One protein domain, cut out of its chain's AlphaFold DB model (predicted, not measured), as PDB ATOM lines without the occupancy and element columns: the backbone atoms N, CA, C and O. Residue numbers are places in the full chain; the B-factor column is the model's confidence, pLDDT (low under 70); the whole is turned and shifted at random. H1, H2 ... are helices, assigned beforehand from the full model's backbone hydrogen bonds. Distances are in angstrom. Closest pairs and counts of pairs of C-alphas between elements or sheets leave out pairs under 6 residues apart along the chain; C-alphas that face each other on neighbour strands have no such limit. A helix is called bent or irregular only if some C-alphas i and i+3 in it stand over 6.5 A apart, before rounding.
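This is residues 2 to 79 of the 81 residues of the protein "Transposase" of Bacteroidetes bacterium (UniProt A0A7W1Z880). Two helices, H1 and H2, make a V-shaped hairpin that touches near its turn, and a third helix, H3, sticks out well away from it at the far end of a long link. The first part of that link folds back to the hairpin and stays with its body as far as residue 51, while residues 52 to 57 stand free and lead away to H3. The printed part has 78 residues with three named helices, H1, H2 and H3 in that order along the chain, and no named strand; the class is all helix. The whole is loose, with a radius of gyration of the C-alphas of 16.1 A, and its C-alphas span 41 by 30 by 22 A along the three main axes.

Find C-alpha 2 at (177.888, 141.578, 185.755); there H1 begins, and it runs through residues 2 to 19, 25.9 A from first to last C-alpha. Go on to C-alpha 26 at (202.371, 150.388, 179.919), where H2 begins; it holds residues 26 to 38 and is 18.4 A long from first to last C-alpha. Past residues 39 to 60, which hold no named element, H3 takes residues 61 to 77, 23.6 A from first to last C-alpha, and ends with C-alpha 77 at (198.498, 162.892, 197.835). H3 is irregular, but only just: C-alphas 72 and 75 are 6.9 A apart. It also has a kink of 25 degrees near residue 71.

Look first at H1 and H2, which form a helical hairpin. They touch, and their closest C-alphas, those of Ile 17 and Arg 26, are 5.9 A apart. H1 touches H2 with residues 14 to 18 alone, and H2 touches H1 with residues 26 to 30 alone. Their lines stand at a steep tilt of 39 degrees, and they run opposite ways. H3 touches no helix: it is apart from H1 and apart from H2. In the backbones of H1 and H2 every O i to N i+4 pair is within hydrogen-bond range; in H3, 11 of 13 are.

The two C-alphas farthest apart are those of Glu 21 and Thr 60, at 43.3 A. The link from H1 to H2, 6 residues, is short; the link from H2 to H3, 22 residues, is long. Without the stretches that stand free, the body of 46 residues spans 33 by 28 by 24 A. The printed part has no cut. The mean pLDDT of the printed part is 87.4, and residue 2 is the one printed residue under 70.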
ATOM      1  N   TYR A   2     176.777 140.724 185.270       66.38
ATOM      2  CA  TYR A   2     177.888 141.578 185.755       66.38
ATOM      3  C   TYR A   2     179.289 140.954 185.597       66.38
ATOM      4  O   TYR A   2     180.250 141.659 185.292       66.38
ATOM      5  N   GLY A   3     179.415 139.633 185.770       80.06
ATOM      6  CA  GLY A   3     180.688 138.923 185.585       80.06
ATOM      7  C   GLY A   3     181.192 138.948 184.138       80.06
ATOM      8  O   GLY A   3     182.383 139.147 183.901       80.06
ATOM      9  N   ASP A   4     180.280 138.823 183.169       84.75
ATOM     10  CA  ASP A   4     180.613 138.826 181.739       84.75
ATOM     11  C   ASP A   4     181.105 140.196 181.283       84.75
ATOM     12  O   ASP A   4     182.118 140.281 180.588       84.75
ATOM     13  N   LEU A   5     180.454 141.268 181.750       89.00
ATOM     14  CA  LEU A   5     180.892 142.638 181.499       89.00
ATOM     15  C   LEU A   5     182.302 142.866 182.049       89.00
ATOM     16  O   LEU A   5     183.180 143.276 181.297       89.00
ATOM     17  N   LYS A   6     182.549 142.530 183.324       87.62
ATOM     18  CA  LYS A   6     183.876 142.661 183.955       87.62
ATOM     19  C   LYS A   6     184.954 141.887 183.189       87.62
ATOM     20  O   LYS A   6     186.061 142.390 182.997       87.62
ATOM     21  N   LYS A   7     184.640 140.670 182.733       88.31
ATOM     22  CA  LYS A   7     185.558 139.826 181.953       88.31
ATOM     23  C   LYS A   7     185.809 140.377 180.548       88.31
ATOM     24  O   LYS A   7     186.919 140.250 180.033       88.31
ATOM     25  N   TYR A   8     184.789 140.929 179.899       92.06
ATOM     26  CA  TYR A   8     184.921 141.541 178.582       92.06
ATOM     27  C   TYR A   8     185.755 142.824 178.655       92.06
ATOM     28  O   TYR A   8     186.778 142.912 177.982       92.06
ATOM     29  N   THR A   9     185.388 143.758 179.534       92.31
ATOM     30  CA  THR A   9     186.073 145.051 179.670       92.31
ATOM     31  C   THR A   9     187.523 144.892 180.107       92.31
ATOM     32  O   THR A   9     188.394 145.524 179.523       92.31
ATOM     33  N   SER A  10     187.804 143.989 181.053       92.00
ATOM     34  CA  SER A  10     189.175 143.673 181.479       92.00
ATOM     35  C   SER A  10     190.058 143.258 180.298       92.00
ATOM     36  O   SER A  10     191.142 143.802 180.116       92.00
ATOM     37  N   ARG A  11     189.577 142.344 179.441       92.06
ATOM     38  CA  ARG A  11     190.341 141.888 178.270       92.06
ATOM     39  C   ARG A  11     190.587 143.007 177.266       92.06
ATOM     40  O   ARG A  11     191.706 143.128 176.786       92.06
ATOM     41  N   MET A  12     189.564 143.808 176.969       95.56
ATOM     42  CA  MET A  12     189.687 144.906 176.008       95.56
ATOM     43  C   MET A  12     190.665 145.975 176.498       95.56
ATOM     44  O   MET A  12     191.547 146.377 175.752       95.56
ATOM     45  N   ILE A  13     190.561 146.387 177.765       93.69
ATOM     46  CA  ILE A  13     191.429 147.427 178.333       93.69
ATOM     47  C   ILE A  13     192.878 146.942 178.434       93.69
ATOM     48  O   ILE A  13     193.790 147.690 178.106       93.69
ATOM     49  N   ILE A  14     193.109 145.695 178.864       92.94
ATOM     50  CA  ILE A  14     194.468 145.134 178.916       92.94
ATOM     51  C   ILE A  14     195.083 145.102 177.515       92.94
ATOM     52  O   ILE A  14     196.221 145.535 177.361       92.94
ATOM     53  N   ALA A  15     194.331 144.656 176.503       93.69
ATOM     54  CA  ALA A  15     194.808 144.640 175.123       93.69
ATOM     55  C   ALA A  15     195.139 146.051 174.614       93.69
ATOM     56  O   ALA A  15     196.174 146.248 173.985       93.69
ATOM     57  N   GLU A  16     194.301 147.041 174.926       94.56
ATOM     58  CA  GLU A  16     194.546 148.433 174.544       94.56
ATOM     59  C   GLU A  16     195.819 148.986 175.199       94.56
ATOM     60  O   GLU A  16     196.637 149.618 174.539       94.56
ATOM     61  N   ILE A  17     196.043 148.688 176.483       92.31
ATOM     62  CA  ILE A  17     197.271 149.077 177.187       92.31
ATOM     63  C   ILE A  17     198.491 148.391 176.563       92.31
ATOM     64  O   ILE A  17     199.506 149.046 176.355       92.31
ATOM     65  N   GLU A  18     198.421 147.089 176.273       91.00
ATOM     66  CA  GLU A  18     199.537 146.334 175.684       91.00
ATOM     67  C   GLU A  18     199.905 146.855 174.283       91.00
ATOM     68  O   GLU A  18     201.093 147.000 173.977       91.00
ATOM     69  N   ASN A  19     198.906 147.212 173.474       93.75
ATOM     70  CA  ASN A  19     199.094 147.681 172.100       93.75
ATOM     71  C   ASN A  19     199.388 149.186 171.986       93.75
ATOM     72  O   ASN A  19     199.811 149.642 170.925       93.75
ATOM     73  N   ASN A  20     199.204 149.965 173.053       91.81
ATOM     74  CA  ASN A  20     199.503 151.393 173.040       91.81
ATOM     75  C   ASN A  20     200.988 151.662 173.337       91.81
ATOM     76  O   ASN A  20     201.426 151.692 174.489       91.81
ATOM     77  N   GLU A  21     201.768 151.906 172.285       87.12
ATOM     78  CA  GLU A  21     203.198 152.224 172.386       87.12
ATOM     79  C   GLU A  21     203.491 153.623 172.957       87.12
ATOM     80  O   GLU A  21     204.603 153.870 173.418       87.12
ATOM     81  N   GLN A  22     202.506 154.528 172.965       91.69
ATOM     82  CA  GLN A  22     202.662 155.902 173.458       91.69
ATOM     83  C   GLN A  22     202.479 156.013 174.981       91.69
ATOM     84  O   GLN A  22     202.858 157.018 175.583       91.69
ATOM     85  N   GLU A  23     201.922 154.991 175.636       87.44
ATOM     86  CA  GLU A  23     201.733 154.985 177.087       87.44
ATOM     87  C   GLU A  23     203.026 154.580 177.811       87.44
ATOM     88  O   GLU A  23     203.347 153.400 177.981       87.44
ATOM     89  N   SER A  24     203.751 155.584 178.306       89.25
ATOM     90  CA  SER A  24     205.001 155.418 179.066       89.25
ATOM     91  C   SER A  24     204.904 154.449 180.258       89.25
ATOM     92  O   SER A  24     205.887 153.799 180.614       89.25
ATOM     93  N   ARG A  25     203.720 154.297 180.870       89.75
ATOM     94  CA  ARG A  25     203.491 153.439 182.045       89.75
ATOM     95  C   ARG A  25     203.030 152.028 181.687       89.75
ATOM     96  O   ARG A  25     202.813 151.231 182.600       89.75
ATOM     97  N   ARG A  26     202.894 151.682 180.400       91.06
ATOM     98  CA  ARG A  26     202.371 150.388 179.919       91.06
ATOM     99  C   ARG A  26     202.965 149.198 180.670       91.06
ATOM    100  O   ARG A  26     202.237 148.412 181.274       91.06
ATOM    101  N   SER A  27     204.293 149.083 180.668       90.38
ATOM    102  CA  SER A  27     205.001 147.948 181.268       90.38
ATOM    103  C   SER A  27     204.764 147.854 182.775       90.38
ATOM    104  O   SER A  27     204.560 146.762 183.305       90.38
ATOM    105  N   TRP A  28     204.750 149.000 183.460       91.69
ATOM    106  CA  TRP A  28     204.496 149.067 184.895       91.69
ATOM    107  C   TRP A  28     203.060 148.655 185.234       91.69
ATOM    108  O   TRP A  28     202.851 147.805 186.098       91.69
ATOM    109  N   THR A  29     202.073 149.171 184.500       91.50
ATOM    110  CA  THR A  29     200.653 148.835 184.670       91.50
ATOM    111  C   THR A  29     200.391 147.343 184.451       91.50
ATOM    112  O   THR A  29     199.766 146.685 185.284       91.50
ATOM    113  N   ILE A  30     200.938 146.768 183.376       92.50
ATOM    114  CA  ILE A  30     200.809 145.335 183.078       92.50
ATOM    115  C   ILE A  30     201.492 144.486 184.150       92.50
ATOM    116  O   ILE A  30     200.925 143.488 184.607       92.50
ATOM    117  N   TRP A  31     202.677 144.889 184.611       92.75
ATOM    118  CA  TRP A  31     203.356 144.222 185.718       92.75
ATOM    119  C   TRP A  31     202.519 144.242 187.007       92.75
ATOM    120  O   TRP A  31     202.407 143.209 187.670       92.75
ATOM    121  N   MET A  32     201.871 145.364 187.338       92.50
ATOM    122  CA  MET A  32     200.992 145.451 188.507       92.50
ATOM    123  C   MET A  32     199.822 144.469 188.420       92.50
ATOM    124  O   MET A  32     199.561 143.748 189.386       92.50
ATOM    125  N   PHE A  33     199.155 144.379 187.266       93.56
ATOM    126  CA  PHE A  33     198.043 143.440 187.082       93.56
ATOM    127  C   PHE A  33     198.486 141.977 187.160       93.56
ATOM    128  O   PHE A  33     197.770 141.163 187.751       93.56
ATOM    129  N   LYS A  34     199.669 141.633 186.628       92.75
ATOM    130  CA  LYS A  34     200.254 140.285 186.772       92.75
ATOM    131  C   LYS A  34     200.563 139.971 188.227       92.75
ATOM    132  O   LYS A  34     200.196 138.912 188.726       92.75
ATOM    133  N   ARG A  35     201.194 140.912 188.935       93.06
ATOM    134  CA  ARG A  35     201.528 140.765 190.356       93.06
ATOM    135  C   ARG A  35     200.278 140.577 191.215       93.06
ATOM    136  O   ARG A  35     200.302 139.772 192.141       93.06
ATOM    137  N   ALA A  36     199.205 141.309 190.926       90.44
ATOM    138  CA  ALA A  36     197.931 141.165 191.619       90.44
ATOM    139  C   ALA A  36     197.239 139.832 191.275       90.44
ATOM    140  O   ALA A  36     196.745 139.156 192.174       90.44
ATOM    141  N   GLY A  37     197.274 139.414 190.004       90.44
ATOM    142  CA  GLY A  37     196.759 138.120 189.547       90.44
ATOM    143  C   GLY A  37     197.456 136.935 190.209       90.44
ATOM    144  O   GLY A  37     196.786 136.041 190.706       90.44
ATOM    145  N   ALA A  38     198.785 136.975 190.318       89.19
ATOM    146  CA  ALA A  38     199.576 135.924 190.961       89.19
ATOM    147  C   ALA A  38     199.233 135.711 192.448       89.19
ATOM    148  O   ALA A  38     199.468 134.633 192.986       89.19
ATOM    149  N   LYS A  39     198.682 136.730 193.119       86.81
ATOM    150  CA  LYS A  39     198.255 136.652 194.523       86.81
ATOM    151  C   LYS A  39     196.819 136.149 194.699       86.81
ATOM    152  O   LYS A  39     196.420 135.913 195.836       86.81
ATOM    153  N   ASN A  40     196.044 136.001 193.623       83.44
ATOM    154  CA  ASN A  40     194.661 135.532 193.680       83.44
ATOM    155  C   ASN A  40     194.506 134.222 192.901       83.44
ATOM    156  O   ASN A  40     194.526 134.217 191.673       83.44
ATOM    157  N   SER A  41     194.264 133.123 193.617       79.81
ATOM    158  CA  SER A  41     194.064 131.788 193.035       79.81
ATOM    159  C   SER A  41     192.866 131.694 192.083       79.81
ATOM    160  O   SER A  41     192.818 130.790 191.251       79.81
ATOM    161  N   ASN A  42     191.915 132.633 192.154       79.25
ATOM    162  CA  ASN A  42     190.766 132.687 191.250       79.25
ATOM    163  C   ASN A  42     191.099 133.275 189.869       79.25
ATOM    164  O   ASN A  42     190.274 133.198 188.957       79.25
ATOM    165  N   ASN A  43     192.281 133.877 189.697       79.81
ATOM    166  CA  ASN A  43     192.712 134.472 188.437       79.81
ATOM    167  C   ASN A  43     193.833 133.677 187.783       79.81
ATOM    168  O   ASN A  43     194.746 133.183 188.431       79.81
ATOM    169  N   LYS A  44     193.778 133.585 186.451       77.00
ATOM    170  CA  LYS A  44     194.766 132.818 185.683       77.00
ATOM    171  C   LYS A  44     196.055 133.592 185.415       77.00
ATOM    172  O   LYS A  44     197.119 132.992 185.381       77.00
ATOM    173  N   ILE A  45     195.955 134.896 185.144       82.50
ATOM    174  CA  ILE A  45     197.092 135.703 184.659       82.50
ATOM    175  C   ILE A  45     197.057 137.119 185.239       82.50
ATOM    176  O   ILE A  45     198.040 137.584 185.806       82.50
ATOM    177  N   TYR A  46     195.915 137.798 185.131       89.12
ATOM    178  CA  TYR A  46     195.761 139.192 185.536       89.12
ATOM    179  C   TYR A  46     194.632 139.338 186.552       89.12
ATOM    180  O   TYR A  46     193.565 138.750 186.376       89.12
ATOM    181  N   GLN A  47     194.841 140.179 187.563       90.88
ATOM    182  CA  GLN A  47     193.750 140.762 188.341       90.88
ATOM    183  C   GLN A  47     193.594 142.220 187.921       90.88
ATOM    184  O   GLN A  47     194.451 143.045 188.227       90.88
ATOM    185  N   PHE A  48     192.488 142.520 187.245       91.31
ATOM    186  CA  PHE A  48     192.128 143.886 186.863       91.31
ATOM    187  C   PHE A  48     191.080 144.466 187.818       91.31
ATOM    188  O   PHE A  48     191.325 145.444 188.514       91.31
ATOM    189  N   TRP A  49     189.917 143.814 187.905       89.12
ATOM    190  CA  TRP A  49     188.854 144.198 188.832       89.12
ATOM    191  C   TRP A  49     189.104 143.617 190.215       89.12
ATOM    192  O   TRP A  49     189.451 142.443 190.321       89.12
ATOM    193  N   GLN A  50     188.855 144.385 191.271       85.69
ATOM    194  CA  GLN A  50     188.737 143.829 192.619       85.69
ATOM    195  C   GLN A  50     187.418 143.041 192.743       85.69
ATOM    196  O   GLN A  50     186.433 143.337 192.054       85.69
ATOM    197  N   GLN A  51     187.432 141.971 193.544       78.56
ATOM    198  CA  GLN A  51     186.248 141.129 193.753       78.56
ATOM    199  C   GLN A  51     185.224 141.834 194.644       78.56
ATOM    200  O   GLN A  51     184.037 141.820 194.313       78.56
ATOM    201  N   ASP A  52     185.701 142.519 195.680       79.31
ATOM    202  CA  ASP A  52     184.857 143.262 196.602       79.31
ATOM    203  C   ASP A  52     184.559 144.665 196.080       79.31
ATOM    204  O   ASP A  52     185.388 145.332 195.456       79.31
ATOM    205  N   ASN A  53     183.333 145.101 196.337       75.88
ATOM    206  CA  ASN A  53     182.884 146.459 196.105       75.88
ATOM    207  C   ASN A  53     182.175 146.923 197.377       75.88
ATOM    208  O   ASN A  53     181.268 146.239 197.850       75.88
ATOM    209  N   HIS A  54     182.569 148.077 197.907       78.94
ATOM    210  CA  HIS A  54     181.934 148.699 199.068       78.94
ATOM    211  C   HIS A  54     181.213 149.973 198.617       78.94
ATOM    212  O   HIS A  54     181.738 151.071 198.819       78.94
ATOM    213  N   PRO A  55     180.050 149.853 197.946       81.88
ATOM    214  CA  PRO A  55     179.286 151.025 197.559       81.88
ATOM    215  C   PRO A  55     178.808 151.736 198.825       81.88
ATOM    216  O   PRO A  55     178.148 151.142 199.676       81.88
ATOM    217  N   ILE A  56     179.159 153.012 198.944       82.75
ATOM    218  CA  ILE A  56     178.645 153.888 199.993       82.75
ATOM    219  C   ILE A  56     177.638 154.810 199.325       82.75
ATOM    220  O   ILE A  56     178.004 155.586 198.442       82.75
ATOM    221  N   GLU A  57     176.379 154.704 199.736       87.44
ATOM    222  CA  GLU A  57     175.340 155.618 199.283       87.44
ATOM    223  C   GLU A  57     175.626 157.027 199.808       87.44
ATOM    224  O   GLU A  57     175.962 157.225 200.978       87.44
ATOM    225  N   LEU A  58     175.533 158.010 198.914       88.38
ATOM    226  CA  LEU A  58     175.774 159.411 199.233       88.38
ATOM    227  C   LEU A  58     174.425 160.097 199.388       88.38
ATOM    228  O   LEU A  58     173.858 160.595 198.422       88.38
ATOM    229  N   SER A  59     173.898 160.066 200.607       90.38
ATOM    230  CA  SER A  59     172.552 160.549 200.923       90.38
ATOM    231  C   SER A  59     172.495 162.033 201.300       90.38
ATOM    232  O   SER A  59     171.404 162.573 201.468       90.38
ATOM    233  N   THR A  60     173.643 162.713 201.423       92.81
ATOM    234  CA  THR A  60     173.715 164.146 201.751       92.81
ATOM    235  C   THR A  60     174.719 164.898 200.874       92.81
ATOM    236  O   THR A  60     175.703 164.329 200.392       92.81
ATOM    237  N   ASN A  61     174.498 166.207 200.710       90.50
ATOM    238  CA  ASN A  61     175.408 167.088 199.966       90.50
ATOM    239  C   ASN A  61     176.798 167.164 200.617       90.50
ATOM    240  O   ASN A  61     177.805 167.089 199.927       90.50
ATOM    241  N   GLU A  62     176.869 167.186 201.949       91.56
ATOM    242  CA  GLU A  62     178.144 167.167 202.682       91.56
ATOM    243  C   GLU A  62     178.964 165.902 202.378       91.56
ATOM    244  O   GLU A  62     180.188 165.947 202.217       91.56
ATOM    245  N   MET A  63     178.290 164.750 202.264       89.69
ATOM    246  CA  MET A  63     178.937 163.493 201.903       89.69
ATOM    247  C   MET A  63     179.475 163.512 200.473       89.69
ATOM    248  O   MET A  63     180.556 162.955 200.245       89.69
ATOM    249  N   LEU A  64     178.741 164.127 199.540       89.88
ATOM    250  CA  LEU A  64     179.165 164.324 198.153       89.88
ATOM    251  C   LEU A  64     180.406 165.217 198.087       89.88
ATOM    252  O   LEU A  64     181.430 164.783 197.559       89.88
ATOM    253  N   ASP A  65     180.355 166.398 198.703       92.06
ATOM    254  CA  ASP A  65     181.445 167.378 198.672       92.06
ATOM    255  C   ASP A  65     182.731 166.822 199.286       92.06
ATOM    256  O   ASP A  65     183.819 166.966 198.727       92.06
ATOM    257  N   SER A  66     182.626 166.107 200.410       89.06
ATOM    258  CA  SER A  66     183.773 165.457 201.056       89.06
ATOM    259  C   SER A  66     184.483 164.462 200.125       89.06
ATOM    260  O   SER A  66     185.713 164.449 200.023       89.06
ATOM    261  N   ARG A  67     183.719 163.645 199.392       88.56
ATOM    262  CA  ARG A  67     184.270 162.608 198.505       88.56
ATOM    263  C   ARG A  67     184.758 163.181 197.183       88.56
ATOM    264  O   ARG A  67     185.766 162.702 196.665       88.56
ATOM    265  N   LEU A  68     184.106 164.228 196.683       89.38
ATOM    266  CA  LEU A  68     184.578 164.996 195.537       89.38
ATOM    267  C   LEU A  68     185.935 165.634 195.850       89.38
ATOM    268  O   LEU A  68     186.902 165.430 195.117       89.38
ATOM    269  N   ASN A  69     186.045 166.303 197.001       89.75
ATOM    270  CA  ASN A  69     187.308 166.853 197.479       89.75
ATOM    271  C   ASN A  69     188.375 165.764 197.617       89.75
ATOM    272  O   ASN A  69     189.496 165.947 197.147       89.75
ATOM    273  N   TYR A  70     188.040 164.610 198.202       87.31
ATOM    274  CA  TYR A  70     188.974 163.488 198.284       87.31
ATOM    275  C   TYR A  70     189.470 163.041 196.901       87.31
ATOM    276  O   TYR A  70     190.673 162.860 196.720       87.31
ATOM    277  N   LEU A  71     188.574 162.902 195.917       86.38
ATOM    278  CA  LEU A  71     188.923 162.490 194.557       86.38
ATOM    279  C   LEU A  71     189.890 163.478 193.889       86.38
ATOM    280  O   LEU A  71     190.876 163.042 193.300       86.38
ATOM    281  N   HIS A  72     189.647 164.786 194.026       87.31
ATOM    282  CA  HIS A  72     190.519 165.826 193.470       87.31
ATOM    283  C   HIS A  72     191.905 165.858 194.117       87.31
ATOM    284  O   HIS A  72     192.898 166.084 193.430       87.31
ATOM    285  N   HIS A  73     191.992 165.601 195.424       87.25
ATOM    286  CA  HIS A  73     193.266 165.616 196.145       87.25
ATOM    287  C   HIS A  73     194.029 164.291 196.057       87.25
ATOM    288  O   HIS A  73     195.223 164.264 196.348       87.25
ATOM    289  N   ASN A  74     193.376 163.189 195.679       85.56
ATOM    290  CA  ASN A  74     194.009 161.873 195.638       85.56
ATOM    291  C   ASN A  74     195.278 161.860 194.758       85.56
ATOM    292  O   ASN A  74     196.315 161.447 195.274       85.56
ATOM    293  N   PRO A  75     195.278 162.394 193.514       77.88
ATOM    294  CA  PRO A  75     196.482 162.465 192.681       77.88
ATOM    295  C   PRO A  75     197.642 163.222 193.335       77.88
ATOM    296  O   PRO A  75     198.772 162.749 193.277       77.88
ATOM    297  N   VAL A  76     197.363 164.345 194.009       81.31
ATOM    298  CA  VAL A  76     198.378 165.145 194.721       81.31
ATOM    299  C   VAL A  76     198.957 164.337 195.883       81.31
ATOM    300  O   VAL A  76     200.168 164.236 196.054       81.31
ATOM    301  N   ARG A  77     198.089 163.695 196.673       77.31
ATOM    302  CA  ARG A  77     198.498 162.892 197.835       77.31
ATOM    303  C   ARG A  77     199.349 161.685 197.456       77.31
ATOM    304  O   ARG A  77     200.199 161.290 198.248       77.31
ATOM    305  N   VAL A  78     199.107 161.094 196.287       73.38
ATOM    306  CA  VAL A  78     199.908 159.969 195.780       73.38
ATOM    307  C   VAL A  78     201.089 160.415 194.909       73.38
ATOM    308  O   VAL A  78     201.789 159.557 194.374       73.38
ATOM    309  N   GLY A  79     201.329 161.726 194.781       72.00
ATOM    310  CA  GLY A  79     202.460 162.294 194.041       72.00
ATOM    311  C   GLY A  79     202.394 162.079 192.528       72.00
ATOM    312  O   GLY A  79     203.431 161.959 191.883       72.00
TER     313      GLY A  79